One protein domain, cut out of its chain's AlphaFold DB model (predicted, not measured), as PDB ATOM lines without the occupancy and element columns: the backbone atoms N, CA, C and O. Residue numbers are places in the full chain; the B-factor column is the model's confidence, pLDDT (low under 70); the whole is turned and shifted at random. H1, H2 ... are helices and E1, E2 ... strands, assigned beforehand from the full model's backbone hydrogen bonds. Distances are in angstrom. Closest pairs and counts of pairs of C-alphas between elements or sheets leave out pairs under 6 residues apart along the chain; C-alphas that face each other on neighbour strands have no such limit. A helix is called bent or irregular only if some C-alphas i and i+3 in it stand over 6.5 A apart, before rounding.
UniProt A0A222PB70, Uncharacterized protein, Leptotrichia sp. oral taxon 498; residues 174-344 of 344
ATOM      1  N   PHE A 174      25.363  44.460 -21.025       54.19
ATOM      2  CA  PHE A 174      25.975  44.015 -19.765       54.19
ATOM      3  C   PHE A 174      27.508  44.080 -19.696       54.19
ATOM      4  O   PHE A 174      28.093  43.447 -18.824       54.19
ATOM      5  N   GLY A 175      28.159  44.860 -20.571       54.28
ATOM      6  CA  GLY A 175      29.626  44.906 -20.627       54.28
ATOM      7  C   GLY A 175      30.201  43.571 -21.099       54.28
ATOM      8  O   GLY A 175      31.258  43.137 -20.648       54.28
ATOM      9  N   SER A 176      29.445  42.864 -21.940       59.88
ATOM     10  CA  SER A 176      29.941  41.683 -22.633       59.88
ATOM     11  C   SER A 176      30.709  42.089 -23.892       59.88
ATOM     12  O   SER A 176      30.610  43.224 -24.355       59.88
ATOM     13  N   PHE A 177      31.478  41.165 -24.456       64.94
ATOM     14  CA  PHE A 177      32.147  41.352 -25.743       64.94
ATOM     15  C   PHE A 177      32.065  40.073 -26.579       64.94
ATOM     16  O   PHE A 177      31.829  38.979 -26.056       64.94
ATOM     17  N   TYR A 178      32.211  40.219 -27.895       67.88
ATOM     18  CA  TYR A 178      32.160  39.104 -28.836       67.88
ATOM     19  C   TYR A 178      33.567  38.578 -29.121       67.88
ATOM     20  O   TYR A 178      34.421  39.319 -29.600       67.88
ATOM     21  N   ASP A 179      33.807  37.292 -28.863       71.50
ATOM     22  CA  ASP A 179      35.030  36.624 -29.306       71.50
ATOM     23  C   ASP A 179      34.826  36.057 -30.717       71.50
ATOM     24  O   ASP A 179      34.207  35.006 -30.924       71.50
ATOM     25  N   GLU A 180      35.393  36.761 -31.695       66.31
ATOM     26  CA  GLU A 180      35.420  36.387 -33.110       66.31
ATOM     27  C   GLU A 180      36.019  34.994 -33.384       66.31
ATOM     28  O   GLU A 180      35.606  34.321 -34.332       66.31
ATOM     29  N   ASN A 181      36.951  34.514 -32.551       67.06
ATOM     30  CA  ASN A 181      37.666  33.255 -32.776       67.06
ATOM     31  C   ASN A 181      36.796  32.045 -32.425       67.06
ATOM     32  O   ASN A 181      36.847  31.005 -33.087       67.06
ATOM     33  N   THR A 182      35.980  32.174 -31.378       70.81
ATOM     34  CA  THR A 182      35.150  31.090 -30.831       70.81
ATOM     35  C   THR A 182      33.655  31.254 -31.130       70.81
ATOM     36  O   THR A 182      32.882  30.299 -30.955       70.81
ATOM     37  N   GLY A 183      33.235  32.437 -31.593       63.75
ATOM     38  CA  GLY A 183      31.838  32.838 -31.774       63.75
ATOM     39  C   GLY A 183      31.067  33.004 -30.457       63.75
ATOM     40  O   GLY A 183      29.836  32.893 -30.460       63.75
ATOM     41  N   GLU A 184      31.778  33.175 -29.341       74.69
ATOM     42  CA  GLU A 184      31.221  33.329 -27.994       74.69
ATOM     43  C   GLU A 184      30.861  34.788 -27.682       74.69
ATOM     44  O   GLU A 184      31.469  35.720 -28.197       74.69
ATOM     45  N   ILE A 185      29.907  34.980 -26.771       69.69
ATOM     46  CA  ILE A 185      29.743  36.234 -26.030       69.69
ATOM     47  C   ILE A 185      30.338  35.994 -24.644       69.69
ATOM     48  O   ILE A 185      29.840  35.138 -23.905       69.69
ATOM     49  N   ILE A 186      31.400  36.723 -24.309       67.50
ATOM     50  CA  ILE A 186      32.064  36.673 -23.004       67.50
ATOM     51  C   ILE A 186      31.465  37.789 -22.145       67.50
ATOM     52  O   ILE A 186      31.414  38.939 -22.567       67.50
ATOM     53  N   ASN A 187      30.953  37.451 -20.962       61.28
ATOM     54  CA  ASN A 187      30.253  38.395 -20.091       61.28
ATOM     55  C   ASN A 187      31.232  39.072 -19.120       61.28
ATOM     56  O   ASN A 187      31.796  38.383 -18.273       61.28
ATOM     57  N   GLY A 188      31.391  40.399 -19.185       50.81
ATOM     58  CA  GLY A 188      32.301  41.138 -18.299       50.81
ATOM     59  C   GLY A 188      31.959  41.031 -16.809       50.81
ATOM     60  O   GLY A 188      32.841  41.164 -15.974       50.81
ATOM     61  N   ILE A 189      30.709  40.698 -16.462       49.56
ATOM     62  CA  ILE A 189      30.268  40.485 -15.067       49.56
ATOM     63  C   ILE A 189      30.783  39.142 -14.484       49.56
ATOM     64  O   ILE A 189      30.525  38.835 -13.326       49.56
ATOM     65  N   ALA A 190      31.470  38.296 -15.264       43.00
ATOM     66  CA  ALA A 190      31.831  36.934 -14.846       43.00
ATOM     67  C   ALA A 190      33.273  36.744 -14.325       43.00
ATOM     68  O   ALA A 190      33.555  35.673 -13.792       43.00
ATOM     69  N   ASN A 191      34.164  37.735 -14.470       38.28
ATOM     70  CA  ASN A 191      35.607  37.577 -14.236       38.28
ATOM     71  C   ASN A 191      36.163  38.577 -13.193       38.28
ATOM     72  O   ASN A 191      36.958  39.451 -13.537       38.28
ATOM     73  N   ASP A 192      35.790  38.414 -11.922       39.41
ATOM     74  CA  ASP A 192      36.561  38.978 -10.800       39.41
ATOM     75  C   ASP A 192      37.810  38.101 -10.569       39.41
ATOM     76  O   ASP A 192      37.741  37.093  -9.865       39.41
ATOM     77  N   ASP A 193      38.939  38.482 -11.173       41.44
ATOM     78  CA  ASP A 193      40.289  37.951 -10.869       41.44
ATOM     79  C   ASP A 193      41.272  39.078 -10.444       41.44
ATOM     80  O   ASP A 193      42.422  38.806 -10.100       41.44
ATOM     81  N   ASP A 194      40.818  40.342 -10.428       38.34
ATOM     82  CA  ASP A 194      41.549  41.513  -9.912       38.34
ATOM     83  C   ASP A 194      40.944  41.980  -8.571       38.34
ATOM     84  O   ASP A 194      39.743  42.235  -8.461       38.34
ATOM     85  N   GLU A 195      41.778  42.126  -7.537       39.44
ATOM     86  CA  GLU A 195      41.355  42.493  -6.175       39.44
ATOM     87  C   GLU A 195      40.803  43.934  -6.095       39.44
ATOM     88  O   GLU A 195      41.570  44.899  -6.017       39.44
ATOM     89  N   ASN A 196      39.476  44.113  -6.049       33.75
ATOM     90  CA  ASN A 196      38.880  45.432  -5.797       33.75
ATOM     91  C   ASN A 196      37.554  45.364  -5.012       33.75
ATOM     92  O   ASN A 196      36.499  45.025  -5.547       33.75
ATOM     93  N   ASP A 197      37.595  45.726  -3.726       38.38
ATOM     94  CA  ASP A 197      36.446  45.702  -2.808       38.38
ATOM     95  C   ASP A 197      35.364  46.745  -3.174       38.38
ATOM     96  O   ASP A 197      35.295  47.815  -2.566       38.38
ATOM     97  N   ASN A 198      34.473  46.445  -4.132       37.19
ATOM     98  CA  ASN A 198      33.097  46.972  -4.165       37.19
ATOM     99  C   ASN A 198      32.163  46.197  -5.125       37.19
ATOM    100  O   ASN A 198      32.274  46.300  -6.339       37.19
ATOM    101  N   GLN A 199      31.137  45.549  -4.554       39.94
ATOM    102  CA  GLN A 199      29.991  44.932  -5.253       39.94
ATOM    103  C   GLN A 199      30.275  43.710  -6.153       39.94
ATOM    104  O   GLN A 199      29.758  43.620  -7.266       39.94
ATOM    105  N   ASN A 200      30.968  42.709  -5.608       39.78
ATOM    106  CA  ASN A 200      30.968  41.335  -6.124       39.78
ATOM    107  C   ASN A 200      29.519  40.776  -6.130       39.78
ATOM    108  O   ASN A 200      28.979  40.417  -5.080       39.78
ATOM    109  N   MET A 201      28.851  40.796  -7.292       42.28
ATOM    110  CA  MET A 201      27.498  40.249  -7.494       42.28
ATOM    111  C   MET A 201      27.581  38.801  -7.967       42.28
ATOM    112  O   MET A 201      28.341  38.487  -8.882       42.28
ATOM    113  N   ASN A 202      26.749  37.918  -7.414       52.16
ATOM    114  CA  ASN A 202      26.759  36.520  -7.838       52.16
ATOM    115  C   ASN A 202      26.044  36.305  -9.191       52.16
ATOM    116  O   ASN A 202      25.293  37.151  -9.679       52.16
ATOM    117  N   PHE A 203      26.247  35.136  -9.801       48.62
ATOM    118  CA  PHE A 203      25.700  34.809 -11.123       48.62
ATOM    119  C   PHE A 203      24.158  34.863 -11.204       48.62
ATOM    120  O   PHE A 203      23.626  35.299 -12.224       48.62
ATOM    121  N   GLU A 204      23.417  34.485 -10.153       52.16
ATOM    122  CA  GLU A 204      21.947  34.605 -10.149       52.16
ATOM    123  C   GLU A 204      21.490  36.073  -9.963       52.16
ATOM    124  O   GLU A 204      20.480  36.469 -10.546       52.16
ATOM    125  N   GLU A 205      22.257  36.912  -9.254       51.25
ATOM    126  CA  GLU A 205      22.020  38.367  -9.152       51.25
ATOM    127  C   GLU A 205      22.298  39.087 -10.479       51.25
ATOM    128  O   GLU A 205      21.467  39.872 -10.940       51.25
ATOM    129  N   SER A 206      23.414  38.752 -11.137       56.94
ATOM    130  CA  SER A 206      23.736  39.194 -12.500       56.94
ATOM    131  C   SER A 206      22.608  38.828 -13.471       56.94
ATOM    132  O   SER A 206      22.127  39.674 -14.224       56.94
ATOM    133  N   LEU A 207      22.091  37.594 -13.396       57.81
ATOM    134  CA  LEU A 207      20.966  37.153 -14.221       57.81
ATOM    135  C   LEU A 207      19.643  37.879 -13.915       57.81
ATOM    136  O   LEU A 207      18.891  38.130 -14.863       57.81
ATOM    137  N   ASP A 208      19.321  38.245 -12.668       60.41
ATOM    138  CA  ASP A 208      18.128  39.075 -12.416       60.41
ATOM    139  C   ASP A 208      18.328  40.512 -12.913       60.41
ATOM    140  O   ASP A 208      17.448  41.025 -13.602       60.41
ATOM    141  N   GLU A 209      19.493  41.136 -12.690       56.62
ATOM    142  CA  GLU A 209      19.851  42.444 -13.268       56.62
ATOM    143  C   GLU A 209      19.729  42.437 -14.807       56.62
ATOM    144  O   GLU A 209      19.130  43.354 -15.384       56.62
ATOM    145  N   ILE A 210      20.185  41.367 -15.471       56.72
ATOM    146  CA  ILE A 210      20.023  41.127 -16.914       56.72
ATOM    147  C   ILE A 210      18.538  41.069 -17.299       56.72
ATOM    148  O   ILE A 210      18.069  41.868 -18.117       56.72
ATOM    149  N   ASN A 211      17.758  40.178 -16.680       60.47
ATOM    150  CA  ASN A 211      16.334  39.992 -16.990       60.47
ATOM    151  C   ASN A 211      15.498  41.258 -16.725       60.47
ATOM    152  O   ASN A 211      14.603  41.610 -17.496       60.47
ATOM    153  N   LYS A 212      15.796  41.967 -15.639       62.84
ATOM    154  CA  LYS A 212      15.199  43.240 -15.217       62.84
ATOM    155  C   LYS A 212      15.559  44.375 -16.171       62.84
ATOM    156  O   LYS A 212      14.697  45.198 -16.479       62.84
ATOM    157  N   THR A 213      16.785  44.401 -16.693       53.84
ATOM    158  CA  THR A 213      17.217  45.369 -17.711       53.84
ATOM    159  C   THR A 213      16.535  45.111 -19.047       53.84
ATOM    160  O   THR A 213      15.992  46.060 -19.616       53.84
ATOM    161  N   ILE A 214      16.451  43.853 -19.500       56.38
ATOM    162  CA  ILE A 214      15.690  43.453 -20.698       56.38
ATOM    163  C   ILE A 214      14.226  43.895 -20.555       56.38
ATOM    164  O   ILE A 214      13.764  44.728 -21.330       56.38
ATOM    165  N   ARG A 215      13.533  43.468 -19.488       61.50
ATOM    166  CA  ARG A 215      12.126  43.828 -19.210       61.50
ATOM    167  C   ARG A 215      11.875  45.324 -19.012       61.50
ATOM    168  O   ARG A 215      10.728  45.762 -19.051       61.50
ATOM    169  N   ASN A 216      12.886  46.127 -18.681       58.22
ATOM    170  CA  ASN A 216      12.741  47.584 -18.584       58.22
ATOM    171  C   ASN A 216      12.925  48.257 -19.944       58.22
ATOM    172  O   ASN A 216      12.181  49.177 -20.280       58.22
ATOM    173  N   SER A 217      13.886  47.756 -20.705       52.31
ATOM    174  CA  SER A 217      14.272  48.204 -22.035       52.31
ATOM    175  C   SER A 217      13.186  47.994 -23.092       52.31
ATOM    176  O   SER A 217      12.909  48.870 -23.909       52.31
ATOM    177  N   THR A 218      12.525  46.843 -23.052       60.56
ATOM    178  CA  THR A 218      11.501  46.435 -24.020       60.56
ATOM    179  C   THR A 218      10.183  47.189 -23.877       60.56
ATOM    180  O   THR A 218       9.489  47.352 -24.874       60.56
ATOM    181  N   LYS A 219       9.850  47.729 -22.695       66.31
ATOM    182  CA  LYS A 219       8.578  48.435 -22.395       66.31
ATOM    183  C   LYS A 219       8.228  49.583 -23.341       66.31
ATOM    184  O   LYS A 219       7.078  50.020 -23.367       66.31
ATOM    185  N   GLU A 220       9.197  50.136 -24.059       62.72
ATOM    186  CA  GLU A 220       8.972  51.195 -25.046       62.72
ATOM    187  C   GLU A 220       8.911  50.672 -26.489       62.72
ATOM    188  O   GLU A 220       8.150  51.217 -27.289       62.72
ATOM    189  N   ILE A 221       9.557  49.539 -26.789       65.19
ATOM    190  CA  ILE A 221       9.244  48.735 -27.981       65.19
ATOM    191  C   ILE A 221       7.795  48.235 -27.875       65.19
ATOM    192  O   ILE A 221       7.020  48.367 -28.816       65.19
ATOM    193  N   ASP A 222       7.392  47.764 -26.696       72.25
ATOM    194  CA  ASP A 222       6.080  47.182 -26.400       72.25
ATOM    195  C   ASP A 222       4.920  48.165 -26.649       72.25
ATOM    196  O   ASP A 222       3.906  47.816 -27.253       72.25
ATOM    197  N   LYS A 223       5.107  49.442 -26.282       77.62
ATOM    198  CA  LYS A 223       4.166  50.542 -26.582       77.62
ATOM    199  C   LYS A 223       4.050  50.852 -28.077       77.62
ATOM    200  O   LYS A 223       3.023  51.369 -28.510       77.62
ATOM    201  N   ASN A 224       5.103  50.584 -28.848       79.56
ATOM    202  CA  ASN A 224       5.214  50.950 -30.258       79.56
ATOM    203  C   ASN A 224       5.105  49.745 -31.212       79.56
ATOM    204  O   ASN A 224       5.059  49.945 -32.423       79.56
ATOM    205  N   VAL A 225       4.998  48.504 -30.723       84.19
ATOM    206  CA  VAL A 225       5.061  47.302 -31.575       84.19
ATOM    207  C   VAL A 225       3.956  47.260 -32.637       84.19
ATOM    208  O   VAL A 225       4.206  46.859 -33.771       84.19
ATOM    209  N   GLU A 226       2.757  47.767 -32.337       89.12
ATOM    210  CA  GLU A 226       1.673  47.876 -33.326       89.12
ATOM    211  C   GLU A 226       1.888  49.021 -34.336       89.12
ATOM    212  O   GLU A 226       1.419  48.925 -35.472       89.12
ATOM    213  N   LYS A 227       2.663  50.065 -33.987       89.44
ATOM    214  CA  LYS A 227       3.185  51.024 -34.977       89.44
ATOM    215  C   LYS A 227       4.208  50.338 -35.883       89.44
ATOM    216  O   LYS A 227       4.061  50.412 -37.097       89.44
ATOM    217  N   PHE A 228       5.190  49.624 -35.327       86.56
ATOM    218  CA  PHE A 228       6.215  48.926 -36.116       86.56
ATOM    219  C   PHE A 228       5.607  47.881 -37.063       86.56
ATOM    220  O   PHE A 228       5.889  47.905 -38.257       86.56
ATOM    221  N   LYS A 229       4.659  47.054 -36.598       91.38
ATOM    222  CA  LYS A 229       3.883  46.141 -37.461       91.38
ATOM    223  C   LYS A 229       3.120  46.876 -38.571       91.38
ATOM    224  O   LYS A 229       3.042  46.375 -39.691       91.38
ATOM    225  N   ARG A 230       2.565  48.064 -38.293       94.00
ATOM    226  CA  ARG A 230       1.879  48.904 -39.294       94.00
ATOM    227  C   ARG A 230       2.847  49.508 -40.320       94.00
ATOM    228  O   ARG A 230       2.499  49.542 -41.500       94.00
ATOM    229  N   ILE A 231       4.039  49.927 -39.893       91.06
ATOM    230  CA  ILE A 231       5.141  50.381 -40.757       91.06
ATOM    231  C   ILE A 231       5.574  49.226 -41.670       91.06
ATOM    232  O   ILE A 231       5.446  49.342 -42.888       91.06
ATOM    233  N   LEU A 232       5.972  48.081 -41.105       91.94
ATOM    234  CA  LEU A 232       6.394  46.892 -41.858       91.94
ATOM    235  C   LEU A 232       5.325  46.448 -42.870       91.94
ATOM    236  O   LEU A 232       5.621  46.288 -44.049       91.94
ATOM    237  N   LYS A 233       4.049  46.365 -42.466       95.62
ATOM    238  CA  LYS A 233       2.940  46.025 -43.378       95.62
ATOM    239  C   LYS A 233       2.751  47.025 -44.529       95.62
ATOM    240  O   LYS A 233       2.266  46.645 -45.591       95.62
ATOM    241  N   TYR A 234       3.076  48.301 -44.334       94.06
ATOM    242  CA  TYR A 234       3.020  49.303 -45.402       94.06
ATOM    243  C   TYR A 234       4.224  49.202 -46.344       94.06
ATOM    244  O   TYR A 234       4.070  49.322 -47.561       94.06
ATOM    245  N   PHE A 235       5.408  48.956 -45.787       91.62
ATOM    246  CA  PHE A 235       6.671  48.890 -46.518       91.62
ATOM    247  C   PHE A 235       7.031  47.498 -47.048       91.62
ATOM    248  O   PHE A 235       7.964  47.378 -47.832       91.62
ATOM    249  N   SER A 236       6.220  46.472 -46.782       91.44
ATOM    250  CA  SER A 236       6.260  45.190 -47.503       91.44
ATOM    251  C   SER A 236       5.899  45.318 -48.995       91.44
ATOM    252  O   SER A 236       5.858  44.326 -49.718       91.44
ATOM    253  N   ASN A 237       5.568  46.527 -49.462       89.94
ATOM    254  CA  ASN A 237       5.404  46.866 -50.866       89.94
ATOM    255  C   ASN A 237       6.621  47.664 -51.360       89.94
ATOM    256  O   ASN A 237       6.820  48.808 -50.952       89.94
ATOM    257  N   GLU A 238       7.377  47.101 -52.302       87.25
ATOM    258  CA  GLU A 238       8.595  47.718 -52.852       87.25
ATOM    259  C   GLU A 238       8.380  49.127 -53.435       87.25
ATOM    260  O   GLU A 238       9.267  49.969 -53.341       87.25
ATOM    261  N   LYS A 239       7.189  49.453 -53.964       89.62
ATOM    262  CA  LYS A 239       6.906  50.817 -54.456       89.62
ATOM    263  C   LYS A 239       6.795  51.836 -53.321       89.62
ATOM    264  O   LYS A 239       7.069  53.014 -53.536       89.62
ATOM    265  N   ASN A 240       6.401  51.398 -52.123       90.25
ATOM    266  CA  ASN A 240       6.426  52.242 -50.932       90.25
ATOM    267  C   ASN A 240       7.864  52.397 -50.414       90.25
ATOM    268  O   ASN A 240       8.237  53.518 -50.090       90.25
ATOM    269  N   LYS A 241       8.689  51.335 -50.414       88.56
ATOM    270  CA  LYS A 241      10.132  51.446 -50.111       88.56
ATOM    271  C   LYS A 241      10.816  52.483 -51.004       88.56
ATOM    272  O   LYS A 241      11.327  53.483 -50.508       88.56
ATOM    273  N   GLN A 242      10.702  52.293 -52.321       86.94
ATOM    274  CA  GLN A 242      11.261  53.166 -53.361       86.94
ATOM    275  C   GLN A 242      10.881  54.640 -53.169       86.94
ATOM    276  O   GLN A 242      11.742  55.516 -53.166       86.94
ATOM    277  N   LYS A 243       9.591  54.912 -52.941       87.56
ATOM    278  CA  LYS A 243       9.047  56.268 -52.768       87.56
ATOM    279  C   LYS A 243       9.543  57.006 -51.511       87.56
ATOM    280  O   LYS A 243       9.449  58.228 -51.455       87.56
ATOM    281  N   PHE A 244      10.001  56.289 -50.490       86.25
ATOM    282  CA  PHE A 244      10.355  56.869 -49.188       86.25
ATOM    283  C   PHE A 244      11.798  56.559 -48.770       86.25
ATOM    284  O   PHE A 244      12.117  56.659 -47.590       86.25
ATOM    285  N   SER A 245      12.651  56.161 -49.722       85.06
ATOM    286  CA  SER A 245      14.051  55.780 -49.476       85.06
ATOM    287  C   SER A 245      14.226  54.658 -48.439       85.06
ATOM    288  O   SER A 245      15.317  54.500 -47.904       85.06
ATOM    289  N   LEU A 246      13.175  53.880 -48.136       86.69
ATOM    290  CA  LEU A 246      13.238  52.869 -47.081       86.69
ATOM    291  C   LEU A 246      13.906  51.607 -47.619       86.69
ATOM    292  O   LEU A 246      13.255  50.783 -48.263       86.69
ATOM    293  N   THR A 247      15.201  51.480 -47.372       85.06
ATOM    294  CA  THR A 247      15.996  50.360 -47.856       85.06
ATOM    295  C   THR A 247      15.821  49.114 -46.992       85.06
ATOM    296  O   THR A 247      15.243  49.146 -45.901       85.06
ATOM    297  N   ASP A 248      16.241  47.980 -47.536       85.94
ATOM    298  CA  ASP A 248      16.040  46.652 -46.960       85.94
ATOM    299  C   ASP A 248      16.642  46.459 -45.568       85.94
ATOM    300  O   ASP A 248      16.055  45.767 -44.739       85.94
ATOM    301  N   ASP A 249      17.774  47.092 -45.302       82.81
ATOM    302  CA  ASP A 249      18.453  47.098 -44.013       82.81
ATOM    303  C   ASP A 249      17.675  47.921 -42.966       82.81
ATOM    304  O   ASP A 249      17.445  47.440 -41.858       82.81
ATOM    305  N   ILE A 250      17.108  49.077 -43.346       82.56
ATOM    306  CA  ILE A 250      16.170  49.841 -42.503       82.56
ATOM    307  C   ILE A 250      14.938  48.991 -42.189       82.56
ATOM    308  O   ILE A 250      14.480  48.920 -41.046       82.56
ATOM    309  N   TYR A 251      14.391  48.327 -43.210       87.69
ATOM    310  CA  TYR A 251      13.262  47.421 -43.049       87.69
ATOM    311  C   TYR A 251      13.621  46.249 -42.117       87.69
ATOM    312  O   TYR A 251      12.813  45.888 -41.262       87.69
ATOM    313  N   ARG A 252      14.841  45.703 -42.210       89.25
ATOM    314  CA  ARG A 252      15.342  44.630 -41.341       89.25
ATOM    315  C   ARG A 252      15.560  45.093 -39.899       89.25
ATOM    316  O   ARG A 252      15.140  44.388 -38.986       89.25
ATOM    317  N   ASN A 253      16.113  46.280 -39.670       83.56
ATOM    318  CA  ASN A 253      16.244  46.855 -38.329       83.56
ATOM    319  C   ASN A 253      14.862  47.123 -37.688       83.56
ATOM    320  O   ASN A 253      14.665  46.880 -36.497       83.56
ATOM    321  N   LEU A 254      13.853  47.494 -38.489       85.19
ATOM    322  CA  LEU A 254      12.451  47.564 -38.050       85.19
ATOM    323  C   LEU A 254      11.819  46.181 -37.789       85.19
ATOM    324  O   LEU A 254      11.006  46.063 -36.868       85.19
ATOM    325  N   GLU A 255      12.176  45.132 -38.545       90.31
ATOM    326  CA  GLU A 255      11.791  43.753 -38.205       90.31
ATOM    327  C   GLU A 255      12.393  43.340 -36.861       90.31
ATOM    328  O   GLU A 255      11.665  42.856 -36.000       90.31
ATOM    329  N   LEU A 256      13.696  43.558 -36.659       86.31
ATOM    330  CA  LEU A 256      14.424  43.127 -35.464       86.31
ATOM    331  C   LEU A 256      13.836  43.705 -34.172       86.31
ATOM    332  O   LEU A 256      13.759  42.986 -33.176       86.31
ATOM    333  N   LEU A 257      13.323  44.939 -34.188       81.12
ATOM    334  CA  LEU A 257      12.558  45.508 -33.069       81.12
ATOM    335  C   LEU A 257      11.287  44.693 -32.741       81.12
ATOM    336  O   LEU A 257      10.993  44.430 -31.572       81.12
ATOM    337  N   VAL A 258      10.534  44.255 -33.756       87.12
ATOM    338  CA  VAL A 258       9.305  43.453 -33.585       87.12
ATOM    339  C   VAL A 258       9.618  42.002 -33.208       87.12
ATOM    340  O   VAL A 258       8.935  41.433 -32.351       87.12
ATOM    341  N   GLU A 259      10.661  41.417 -33.795       89.25
ATOM    342  CA  GLU A 259      11.150  40.078 -33.458       89.25
ATOM    343  C   GLU A 259      11.659  40.048 -32.008       89.25
ATOM    344  O   GLU A 259      11.270  39.163 -31.252       89.25
ATOM    345  N   THR A 260      12.413  41.064 -31.563       84.62
ATOM    346  CA  THR A 260      12.895  41.202 -30.171       84.62
ATOM    347  C   THR A 260      11.740  41.213 -29.165       84.62
ATOM    348  O   THR A 260      11.765  40.473 -28.183       84.62
ATOM    349  N   ASN A 261      10.683  41.996 -29.417       83.62
ATOM    350  CA  ASN A 261       9.500  42.023 -28.545       83.62
ATOM    351  C   ASN A 261       8.695  40.710 -28.589       83.62
ATOM    352  O   ASN A 261       8.070  40.329 -27.599       83.62
ATOM    353  N   THR A 262       8.719  39.997 -29.716       89.38
ATOM    354  CA  THR A 262       8.074  38.682 -29.852       89.38
ATOM    355  C   THR A 262       8.854  37.614 -29.076       89.38
ATOM    356  O   THR A 262       8.265  36.863 -28.302       89.38
ATOM    357  N   ILE A 263      10.183  37.610 -29.199       87.69
ATOM    358  CA  ILE A 263      11.125  36.746 -28.475       87.69
ATOM    359  C   ILE A 263      11.031  36.966 -26.961       87.69
ATOM    360  O   ILE A 263      10.944  35.993 -26.213       87.69
ATOM    361  N   GLU A 264      10.971  38.220 -26.498       81.69
ATOM    362  CA  GLU A 264      10.750  38.536 -25.083       81.69
ATOM    363  C   GLU A 264       9.420  37.958 -24.581       81.69
ATOM    364  O   GLU A 264       9.390  37.284 -23.552       81.69
ATOM    365  N   LYS A 265       8.319  38.174 -25.314       85.38
ATOM    366  CA  LYS A 265       6.993  37.668 -24.929       85.38
ATOM    367  C   LYS A 265       6.938  36.148 -24.888       85.38
ATOM    368  O   LYS A 265       6.289  35.604 -23.998       85.38
ATOM    369  N   ILE A 266       7.633  35.462 -25.792       87.94
ATOM    370  CA  ILE A 266       7.785  34.005 -25.726       87.94
ATOM    371  C   ILE A 266       8.616  33.634 -24.488       87.94
ATOM    372  O   ILE A 266       8.175  32.816 -23.690       87.94
ATOM    373  N   SER A 267       9.756  34.285 -24.241       84.31
ATOM    374  CA  SER A 267      10.596  34.003 -23.065       84.31
ATOM    375  C   SER A 267       9.841  34.193 -21.738       84.31
ATOM    376  O   SER A 267       9.948  33.365 -20.835       84.31
ATOM    377  N   ALA A 268       9.013  35.238 -21.638       81.38
ATOM    378  CA  ALA A 268       8.254  35.577 -20.437       81.38
ATOM    379  C   ALA A 268       7.045  34.661 -20.163       81.38
ATOM    380  O   ALA A 268       6.716  34.452 -18.997       81.38
ATOM    381  N   ASN A 269       6.381  34.136 -21.202       86.81
ATOM    382  CA  ASN A 269       5.185  33.288 -21.056       86.81
ATOM    383  C   ASN A 269       5.482  31.783 -21.171       86.81
ATOM    384  O   ASN A 269       4.816  30.972 -20.534       86.81
ATOM    385  N   ASP A 270       6.471  31.411 -21.987       89.25
ATOM    386  CA  ASP A 270       6.776  30.033 -22.388       89.25
ATOM    387  C   ASP A 270       8.196  29.563 -22.012       89.25
ATOM    388  O   ASP A 270       8.509  28.378 -22.158       89.25
ATOM    389  N   GLY A 271       9.054  30.472 -21.539       85.50
ATOM    390  CA  GLY A 271      10.432  30.197 -21.136       85.50
ATOM    391  C   GLY A 271      11.469  30.314 -22.261       85.50
ATOM    392  O   GLY A 271      11.173  30.203 -23.455       85.50
ATOM    393  N   ILE A 272      12.730  30.501 -21.855       87.19
ATOM    394  CA  ILE A 272      13.876  30.781 -22.739       87.19
ATOM    395  C   ILE A 272      14.051  29.764 -23.877       87.19
ATOM    396  O   ILE A 272      14.416  30.145 -24.984       87.19
ATOM    397  N   LEU A 273      13.731  28.483 -23.652       92.44
ATOM    398  CA  LEU A 273      13.884  27.433 -24.666       92.44
ATOM    399  C   LEU A 273      12.998  27.682 -25.897       92.44
ATOM    400  O   LEU A 273      13.474  27.544 -27.022       92.44
ATOM    401  N   LYS A 274      11.741  28.120 -25.710       95.31
ATOM    402  CA  LYS A 274      10.871  28.467 -26.847       95.31
ATOM    403  C   LYS A 274      11.303  29.766 -27.522       95.31
ATOM    404  O   LYS A 274      11.136  29.893 -28.729       95.31
ATOM    405  N   ALA A 275      11.875  30.712 -26.775       91.94
ATOM    406  CA  ALA A 275      12.401  31.958 -27.332       91.94
ATOM    407  C   ALA A 275      13.642  31.709 -28.213       91.94
ATOM    408  O   ALA A 275      13.743  32.258 -29.311       91.94
ATOM    409  N   LEU A 276      14.532  30.813 -27.773       94.31
ATOM    410  CA  LEU A 276      15.682  30.333 -28.539       94.31
ATOM    411  C   LEU A 276      15.247  29.587 -29.805       94.31
ATOM    412  O   LEU A 276      15.665  29.965 -30.899       94.31
ATOM    413  N   ASP A 277      14.372  28.580 -29.691       97.31
ATOM    414  CA  ASP A 277      13.846  27.874 -30.869       97.31
ATOM    415  C   ASP A 277      13.085  28.826 -31.812       97.31
ATOM    416  O   ASP A 277      13.185  28.677 -33.031       97.31
ATOM    417  N   TYR A 278      12.381  29.845 -31.305       97.31
ATOM    418  CA  TYR A 278      11.758  30.860 -32.158       97.31
ATOM    419  C   TYR A 278      12.803  31.651 -32.956       97.31
ATOM    420  O   TYR A 278      12.699  31.710 -34.182       97.31
ATOM    421  N   TYR A 279      13.825  32.207 -32.296       95.88
ATOM    422  CA  TYR A 279      14.894  32.959 -32.958       95.88
ATOM    423  C   TYR A 279      15.635  32.118 -34.004       95.88
ATOM    424  O   TYR A 279      15.789  32.554 -35.146       95.88
ATOM    425  N   ILE A 280      16.033  30.895 -33.642       96.19
ATOM    426  CA  ILE A 280      16.811  29.992 -34.503       96.19
ATOM    427  C   ILE A 280      16.027  29.608 -35.768       96.19
ATOM    428  O   ILE A 280      16.592  29.582 -36.862       96.19
ATOM    429  N   ASN A 281      14.723  29.341 -35.642       96.31
ATOM    430  CA  ASN A 281      13.901  28.911 -36.774       96.31
ATOM    431  C   ASN A 281      13.327  30.074 -37.607       96.31
ATOM    432  O   ASN A 281      13.087  29.888 -38.798       96.31
ATOM    433  N   ASN A 282      13.101  31.259 -37.020       95.88
ATOM    434  CA  ASN A 282      12.342  32.344 -37.669       95.88
ATOM    435  C   ASN A 282      13.142  33.634 -37.918       95.88
ATOM    436  O   ASN A 282      12.704  34.446 -38.730       95.88
ATOM    437  N   VAL A 283      14.284  33.852 -37.252       94.38
ATOM    438  CA  VAL A 283      14.958  35.168 -37.225       94.38
ATOM    439  C   VAL A 283      16.422  35.098 -37.651       94.38
ATOM    440  O   VAL A 283      16.818  35.826 -38.561       94.38
ATOM    441  N   SER A 284      17.215  34.206 -37.050       92.00
ATOM    442  CA  SER A 284      18.686  34.162 -37.156       92.00
ATOM    443  C   SER A 284      19.241  33.795 -38.538       92.00
ATOM    444  O   SER A 284      20.444  33.889 -38.782       92.00
ATOM    445  N   ASN A 285      18.364  33.359 -39.443       90.19
ATOM    446  CA  ASN A 285      18.692  32.947 -40.804       90.19
ATOM    447  C   ASN A 285      18.122  33.901 -41.878       90.19
ATOM    448  O   ASN A 285      18.347  33.678 -43.066       90.19
ATOM    449  N   LYS A 286      17.426  34.980 -41.472       90.62
ATOM    450  CA  LYS A 286      16.936  36.048 -42.370       90.62
ATOM    451  C   LYS A 286      18.018  37.064 -42.766       90.62
ATOM    452  O   LYS A 286      17.854  37.737 -43.780       90.62
ATOM    453  N   ALA A 287      19.097  37.178 -41.986       85.62
ATOM    454  CA  ALA A 287      20.203  38.104 -42.237       85.62
ATOM    455  C   ALA A 287      20.806  37.931 -43.647       85.62
ATOM    456  O   ALA A 287      20.920  36.815 -44.168       85.62
ATOM    457  N   LYS A 288      21.210  39.033 -44.285       84.38
ATOM    458  CA  LYS A 288      21.646  39.069 -45.693       84.38
ATOM    459  C   LYS A 288      23.130  39.416 -45.790       84.38
ATOM    460  O   LYS A 288      23.592  40.314 -45.110       84.38
ATOM    461  N   ASP A 289      23.879  38.707 -46.634       82.50
ATOM    462  CA  ASP A 289      25.342  38.584 -46.469       82.50
ATOM    463  C   ASP A 289      26.112  39.886 -46.672       82.50
ATOM    464  O   ASP A 289      27.080  40.150 -45.969       82.50
ATOM    465  N   LYS A 290      25.681  40.699 -47.640       73.75
ATOM    466  CA  LYS A 290      26.258  42.027 -47.856       73.75
ATOM    467  C   LYS A 290      25.623  43.038 -46.885       73.75
ATOM    468  O   LYS A 290      26.308  43.905 -46.372       73.75
ATOM    469  N   GLU A 291      24.315  42.899 -46.627       73.50
ATOM    470  CA  GLU A 291      23.485  43.804 -45.788       73.50
ATOM    471  C   GLU A 291      23.866  43.714 -44.307       73.50
ATOM    472  O   GLU A 291      23.496  44.569 -43.510       73.50
ATOM    473  N   PHE A 292      24.625  42.678 -43.947       82.50
ATOM    474  CA  PHE A 292      24.844  42.281 -42.574       82.50
ATOM    475  C   PHE A 292      25.486  43.364 -41.725       82.50
ATOM    476  O   PHE A 292      24.941  43.675 -40.672       82.50
ATOM    477  N   GLU A 293      26.589  43.952 -42.202       77.75
ATOM    478  CA  GLU A 293      27.331  45.013 -41.507       77.75
ATOM    479  C   GLU A 293      26.369  46.131 -41.051       77.75
ATOM    480  O   GLU A 293      26.553  46.721 -39.996       77.75
ATOM    481  N   PHE A 294      25.313  46.363 -41.842       75.44
ATOM    482  CA  PHE A 294      24.301  47.422 -41.761       75.44
ATOM    483  C   PHE A 294      23.160  47.165 -40.772       75.44
ATOM    484  O   PHE A 294      22.305  47.993 -40.473       75.44
ATOM    485  N   THR A 295      23.098  45.916 -40.347       82.00
ATOM    486  CA  THR A 295      22.169  45.384 -39.356       82.00
ATOM    487  C   THR A 295      22.950  44.787 -38.187       82.00
ATOM    488  O   THR A 295      22.342  44.187 -37.302       82.00
ATOM    489  N   LYS A 296      24.291  44.930 -38.193       82.25
ATOM    490  CA  LYS A 296      25.235  44.217 -37.329       82.25
ATOM    491  C   LYS A 296      24.851  44.438 -35.885       82.25
ATOM    492  O   LYS A 296      24.523  43.472 -35.219       82.25
ATOM    493  N   ASP A 297      24.767  45.685 -35.447       75.25
ATOM    494  CA  ASP A 297      24.493  46.048 -34.057       75.25
ATOM    495  C   ASP A 297      23.137  45.504 -33.575       75.25
ATOM    496  O   ASP A 297      23.014  45.030 -32.445       75.25
ATOM    497  N   GLY A 298      22.126  45.484 -34.451       76.81
ATOM    498  CA  GLY A 298      20.798  44.935 -34.166       76.81
ATOM    499  C   GLY A 298      20.762  43.403 -34.092       76.81
ATOM    500  O   GLY A 298      20.219  42.838 -33.139       76.81
ATOM    501  N   GLU A 299      21.357  42.718 -35.074       86.44
ATOM    502  CA  GLU A 299      21.484  41.252 -35.109       86.44
ATOM    503  C   GLU A 299      22.402  40.752 -33.977       86.44
ATOM    504  O   GLU A 299      22.095  39.747 -33.334       86.44
ATOM    505  N   MET A 300      23.488  41.480 -33.694       81.06
ATOM    506  CA  MET A 300      24.469  41.245 -32.629       81.06
ATOM    507  C   MET A 300      23.848  41.444 -31.250       81.06
ATOM    508  O   MET A 300      23.985  40.565 -30.405       81.06
ATOM    509  N   THR A 301      23.099  42.530 -31.032       75.94
ATOM    510  CA  THR A 301      22.354  42.753 -29.781       75.94
ATOM    511  C   THR A 301      21.367  41.616 -29.536       75.94
ATOM    512  O   THR A 301      21.347  41.042 -28.447       75.94
ATOM    513  N   LEU A 302      20.566  41.235 -30.538       82.69
ATOM    514  CA  LEU A 302      19.583  40.160 -30.376       82.69
ATOM    515  C   LEU A 302      20.246  38.784 -30.175       82.69
ATOM    516  O   LEU A 302      19.788  38.004 -29.337       82.69
ATOM    517  N   TYR A 303      21.345  38.506 -30.884       86.62
ATOM    518  CA  TYR A 303      22.177  37.320 -30.667       86.62
ATOM    519  C   TYR A 303      22.742  37.296 -29.241       86.62
ATOM    520  O   TYR A 303      22.552  36.307 -28.537       86.62
ATOM    521  N   ALA A 304      23.356  38.391 -28.780       78.31
ATOM    522  CA  ALA A 304      23.963  38.513 -27.458       78.31
ATOM    523  C   ALA A 304      22.946  38.309 -26.328       78.31
ATOM    524  O   ALA A 304      23.180  37.499 -25.432       78.31
ATOM    525  N   LEU A 305      21.779  38.960 -26.405       77.06
ATOM    526  CA  LEU A 305      20.703  38.800 -25.419       77.06
ATOM    527  C   LEU A 305      20.232  37.342 -25.293       77.06
ATOM    528  O   LEU A 305      19.945  36.880 -24.188       77.06
ATOM    529  N   LEU A 306      20.175  36.599 -26.401       85.31
ATOM    530  CA  LEU A 306      19.793  35.184 -26.405       85.31
ATOM    531  C   LEU A 306      20.933  34.250 -25.991       85.31
ATOM    532  O   LEU A 306      20.685  33.253 -25.314       85.31
ATOM    533  N   TYR A 307      22.171  34.579 -26.351       83.88
ATOM    534  CA  TYR A 307      23.365  33.832 -25.964       83.88
ATOM    535  C   TYR A 307      23.588  33.908 -24.449       83.88
ATOM    536  O   TYR A 307      23.730  32.874 -23.795       83.88
ATOM    537  N   ILE A 308      23.498  35.112 -23.874       75.81
ATOM    538  CA  ILE A 308      23.514  35.355 -22.425       75.81
ATOM    539  C   ILE A 308      22.283  34.711 -21.772       75.81
ATOM    540  O   ILE A 308      22.416  33.970 -20.800       75.81
ATOM    541  N   GLY A 309      21.089  34.901 -22.346       75.94
ATOM    542  CA  GLY A 309      19.854  34.280 -21.856       75.94
ATOM    543  C   GLY A 309      19.926  32.751 -21.778       75.94
ATOM    544  O   GLY A 309      19.379  32.162 -20.845       75.94
ATOM    545  N   SER A 310      20.652  32.095 -22.693       82.25
ATOM    546  CA  SER A 310      20.849  30.640 -22.675       82.25
ATOM    547  C   SER A 310      21.556  30.137 -21.410       82.25
ATOM    548  O   SER A 310      21.275  29.024 -20.974       82.25
ATOM    549  N   ALA A 311      22.371  30.962 -20.743       78.81
ATOM    550  CA  ALA A 311      23.053  30.599 -19.498       78.81
ATOM    551  C   ALA A 311      22.097  30.414 -18.293       78.81
ATOM    552  O   ALA A 311      22.510  29.948 -17.236       78.81
ATOM    553  N   THR A 312      20.800  30.712 -18.452       77.31
ATOM    554  CA  THR A 312      19.748  30.362 -17.476       77.31
ATOM    555  C   THR A 312      19.317  28.884 -17.528       77.31
ATOM    556  O   THR A 312      18.558  28.427 -16.667       77.31
ATOM    557  N   ILE A 313      19.764  28.116 -18.530       83.06
ATOM    558  CA  ILE A 313      19.381  26.712 -18.734       83.06
ATOM    559  C   ILE A 313      20.146  25.810 -17.751       83.06
ATOM    560  O   ILE A 313      21.336  25.569 -17.916       83.06
ATOM    561  N   LYS A 314      19.444  25.258 -16.751       84.88
ATOM    562  CA  LYS A 314      20.049  24.428 -15.685       84.88
ATOM    563  C   LYS A 314      20.436  22.993 -16.101       84.88
ATOM    564  O   LYS A 314      21.073  22.300 -15.316       84.88
ATOM    565  N   ASP A 315      20.055  22.533 -17.296       90.00
ATOM    566  CA  ASP A 315      20.525  21.259 -17.866       90.00
ATOM    567  C   ASP A 315      21.693  21.535 -18.822       90.00
ATOM    568  O   ASP A 315      21.504  22.093 -19.901       90.00
ATOM    569  N   GLU A 316      22.895  21.124 -18.417       88.56
ATOM    570  CA  GLU A 316      24.162  21.303 -19.140       88.56
ATOM    571  C   GLU A 316      24.112  20.792 -20.592       88.56
ATOM    572  O   GLU A 316      24.617  21.441 -21.508       88.56
ATOM    573  N   LYS A 317      23.442  19.658 -20.847       93.31
ATOM    574  CA  LYS A 317      23.355  19.071 -22.195       93.31
ATOM    575  C   LYS A 317      22.394  19.851 -23.077       93.31
ATOM    576  O   LYS A 317      22.641  19.992 -24.278       93.31
ATOM    577  N   VAL A 318      21.304  20.362 -22.504       92.00
ATOM    578  CA  VAL A 318      20.381  21.262 -23.210       92.00
ATOM    579  C   VAL A 318      21.069  22.600 -23.485       92.00
ATOM    580  O   VAL A 318      21.011  23.073 -24.618       92.00
ATOM    581  N   TYR A 319      21.772  23.167 -22.502       88.44
ATOM    582  CA  TYR A 319      22.559  24.394 -22.635       88.44
ATOM    583  C   TYR A 319      23.567  24.301 -23.789       88.44
ATOM    584  O   TYR A 319      23.455  25.068 -24.746       88.44
ATOM    585  N   GLU A 320      24.456  23.303 -23.781       89.81
ATOM    586  CA  GLU A 320      25.442  23.092 -24.852       89.81
ATOM    587  C   GLU A 320      24.788  22.842 -26.219       89.81
ATOM    588  O   GLU A 320      25.237  23.359 -27.246       89.81
ATOM    589  N   THR A 321      23.656  22.126 -26.251       94.94
ATOM    590  CA  THR A 321      22.879  21.939 -27.487       94.94
ATOM    591  C   THR A 321      22.394  23.278 -28.056       94.94
ATOM    592  O   THR A 321      22.482  23.490 -29.267       94.94
ATOM    593  N   TYR A 322      21.905  24.200 -27.220       93.31
ATOM    594  CA  TYR A 322      21.452  25.519 -27.677       93.31
ATOM    595  C   TYR A 322      22.602  26.479 -27.988       93.31
ATOM    596  O   TYR A 322      22.529  27.167 -29.007       93.31
ATOM    597  N   ARG A 323      23.684  26.479 -27.200       89.25
ATOM    598  CA  ARG A 323      24.926  27.218 -27.497       89.25
ATOM    599  C   ARG A 323      25.458  26.839 -28.878       89.25
ATOM    600  O   ARG A 323      25.717  27.718 -29.698       89.25
ATOM    601  N   LYS A 324      25.507  25.537 -29.190       92.38
ATOM    602  CA  LYS A 324      25.866  25.060 -30.529       92.38
ATOM    603  C   LYS A 324      24.860  25.500 -31.600       92.38
ATOM    604  O   LYS A 324      25.285  26.095 -32.586       92.38
ATOM    605  N   LYS A 325      23.548  25.276 -31.406       95.38
ATOM    606  CA  LYS A 325      22.514  25.727 -32.366       95.38
ATOM    607  C   LYS A 325      22.660  27.219 -32.704       95.38
ATOM    608  O   LYS A 325      22.481  27.578 -33.860       95.38
ATOM    609  N   LEU A 326      22.970  28.075 -31.718       92.75
ATOM    610  CA  LEU A 326      23.201  29.511 -31.913       92.75
ATOM    611  C   LEU A 326      24.452  29.779 -32.767       92.75
ATOM    612  O   LEU A 326      24.358  30.521 -33.746       92.75
ATOM    613  N   LYS A 327      25.589  29.139 -32.462       90.75
ATOM    614  CA  LYS A 327      26.835  29.255 -33.248       90.75
ATOM    615  C   LYS A 327      26.720  28.724 -34.682       90.75
ATOM    616  O   LYS A 327      27.467  29.177 -35.549       90.75
ATOM    617  N   ASP A 328      25.795  27.801 -34.931       93.06
ATOM    618  CA  ASP A 328      25.499  27.248 -36.258       93.06
ATOM    619  C   ASP A 328      24.542  28.150 -37.088       93.06
ATOM    620  O   ASP A 328      24.268  27.849 -38.251       93.06
ATOM    621  N   THR A 329      24.032  29.267 -36.536       94.06
ATOM    622  CA  THR A 329      23.143  30.201 -37.264       94.06
ATOM    623  C   THR A 329      23.869  31.082 -38.282       94.06
ATOM    624  O   THR A 329      25.065  31.367 -38.167       94.06
ATOM    625  N   LYS A 330      23.113  31.603 -39.260       93.12
ATOM    626  CA  LYS A 330      23.646  32.535 -40.257       93.12
ATOM    627  C   LYS A 330      24.179  33.833 -39.638       93.12
ATOM    628  O   LYS A 330      25.279  34.240 -39.998       93.12
ATOM    629  N   VAL A 331      23.459  34.441 -38.688       91.56
ATOM    630  CA  VAL A 331      23.937  35.622 -37.935       91.56
ATOM    631  C   VAL A 331      25.270  35.331 -37.244       91.56
ATOM    632  O   VAL A 331      26.228  36.070 -37.449       91.56
ATOM    633  N   ALA A 332      25.393  34.215 -36.519       90.50
ATOM    634  CA  ALA A 332      26.648  33.856 -35.852       90.50
ATOM    635  C   ALA A 332      27.808  33.596 -36.828       90.50
ATOM    636  O   ALA A 332      28.974  33.740 -36.463       90.50
ATOM    637  N   LYS A 333      27.540  33.180 -38.073       90.69
ATOM    638  CA  LYS A 333      28.571  33.139 -39.123       90.69
ATOM    639  C   LYS A 333      28.955  34.547 -39.581       90.69
ATOM    640  O   LYS A 333      30.140  34.848 -39.626       90.69
ATOM    641  N   LEU A 334      27.972  35.389 -39.889       89.38
ATOM    642  CA  LEU A 334      28.200  36.728 -40.431       89.38
ATOM    643  C   LEU A 334      28.902  37.669 -39.437       89.38
ATOM    644  O   LEU A 334      29.725  38.471 -39.866       89.38
ATOM    645  N   LEU A 335      28.667  37.507 -38.128       86.06
ATOM    646  CA  LEU A 335      29.433  38.183 -37.074       86.06
ATOM    647  C   LEU A 335      30.934  37.843 -37.165       86.06
ATOM    648  O   LEU A 335      31.738  38.744 -37.392       86.06
ATOM    649  N   ARG A 336      31.314  36.554 -37.114       84.44
ATOM    650  CA  ARG A 336      32.718  36.107 -37.310       84.44
ATOM    651  C   ARG A 336      33.307  36.574 -38.641       84.44
ATOM    652  O   ARG A 336      34.439  37.041 -38.686       84.44
ATOM    653  N   ASP A 337      32.531  36.478 -39.722       84.31
ATOM    654  CA  ASP A 337      32.943  36.939 -41.052       84.31
ATOM    655  C   ASP A 337      33.093  38.478 -41.128       84.31
ATOM    656  O   ASP A 337      33.651  38.966 -42.112       84.31
ATOM    657  N   SER A 338      32.590  39.255 -40.156       75.94
ATOM    658  CA  SER A 338      32.774  40.715 -40.062       75.94
ATOM    659  C   SER A 338      34.052  41.100 -39.312       75.94
ATOM    660  O   SER A 338      34.920  41.715 -39.930       75.94
ATOM    661  N   GLU A 339      34.242  40.653 -38.067       67.50
ATOM    662  CA  GLU A 339      35.414  41.046 -37.256       67.50
ATOM    663  C   GLU A 339      36.743  40.565 -37.856       67.50
ATOM    664  O   GLU A 339      37.718  41.315 -37.922       67.50
ATOM    665  N   ALA A 340      36.744  39.377 -38.475       61.06
ATOM    666  CA  ALA A 340      37.901  38.840 -39.193       61.06
ATOM    667  C   ALA A 340      38.274  39.621 -40.483       61.06
ATOM    668  O   ALA A 340      39.183  39.197 -41.216       61.06
ATOM    669  N   LYS A 341      37.570  40.724 -40.794       56.97
ATOM    670  CA  LYS A 341      37.989  41.766 -41.751       56.97
ATOM    671  C   LYS A 341      38.544  43.016 -41.062       56.97
ATOM    672  O   LYS A 341      39.405  43.650 -41.652       56.97
ATOM    673  N   THR A 342      38.050  43.366 -39.873       52.66
ATOM    674  CA  THR A 342      38.510  44.513 -39.069       52.66
ATOM    675  C   THR A 342      39.941  44.297 -38.569       52.66
ATOM    676  O   THR A 342      40.749  45.216 -38.568       52.66
ATOM    677  N   ASN A 343      40.283  43.055 -38.214       43.69
ATOM    678  CA  ASN A 343      41.602  42.665 -37.705       43.69
ATOM    679  C   ASN A 343      42.627  42.321 -38.822       43.69
ATOM    680  O   ASN A 343      43.355  41.329 -38.704       43.69
ATOM    681  N   LYS A 344      42.663  43.086 -39.931       36.06
ATOM    682  CA  LYS A 344      43.568  42.872 -41.088       36.06
ATOM    683  C   LYS A 344      44.034  44.150 -41.783       36.06
ATOM    684  O   LYS A 344      45.240  44.175 -42.114       36.06
TER     685      LYS A 344
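What this domain is: This is residues 174 to 344 of the 344 residues of an uncharacterized protein of Leptotrichia sp. oral taxon 498 (UniProt A0A222PB70). An up-and-down bundle of four helices, H3 to H6, each running against the one before it, forms the core, with H5 nearest the middle. The long bent helix H1 crosses H3 on one side and leads to the short H2 at a far end, while the strand hairpin E1 and E2 and the slanted H7 pack beside H5 on the side away from H3. Residues 193 to 199 stick out as a loop. The printed part has 171 residues with named elements in the order E1, E2, H1 to H7; it is mostly helix, and its sheet of two strands is antiparallel. It is compact, with a radius of gyration of the C-alphas of 17.4 A, and spans 59 by 42 by 33 A.

How they stand to each other: E1, residues 176 to 179, and E2, residues 184 to 187, form an antiparallel hairpin with N 177 and O 186 within hydrogen-bond range at 2.9 A. H1, residues 203 to 235, was assigned as one helix by its hydrogen bonds but is bent: C-alphas 223 and 226 are 7.7 A apart, and its arms H1a, 203 to 223, and H1b, 226 to 235, stand at a steep tilt of 63 degrees. H1a is itself irregular, with C-alphas 217 and 220 6.8 A apart. H2, residues 238 to 243, is close but not clearly touching H1b; their closest C-alphas, of Phe 235 and Lys 241, are 5.6 A apart. H3, residues 248 to 270, touches H1b, the closest C-alphas being those of Phe 228 and Leu 254 at 6.7 A, and H1a with residues 257 to 261 alone. H4, residues 272 to 282, forms a helical hairpin with H3, closest at the C-alphas of Ser 267 and Ala 275, 5.1 A. H5, residues 291 to 310, is the hub, touching H3, H4, H6, residues 316 to 327, and H7, residues 330 to 342; it is irregular, with C-alphas 294 and 297 7.8 A apart. H5 and H3 run the same way at a shallow tilt of 10 degrees, closest at the C-alphas of Asn 253 and Thr 295, 6.2 A. H7 touches H5 at a steep tilt of 62 degrees, the two running opposite ways, closest at the C-alphas of Glu 299 and Val 331, 6.8 A. Every O i to N i+4 pair is within hydrogen-bond range in H1b, H2, H4 and H6; the others have 13 of 17 in H1a, 18 of 19 in H3, 14 of 16 in H5 and 6 of 9 in H7.

Where its parts are: E1 begins at C-alpha 176, (29.941, 41.683, -22.633). H1a measures 30.8 A from first to last C-alpha, H3 31.1 A and H5 26.7 A. H7 ends at C-alpha 342, (38.510, 44.513, -39.069).

The domain as a whole: The C-alphas farthest apart, of Glu 195 and Lys 239, are 59.9 A apart. The printed part has no cut, and the link from E2 to H1 is long, with 15 residues. The mean pLDDT of the printed part is 76.7, and 51 residues are under 70, among them residues 185 to 221.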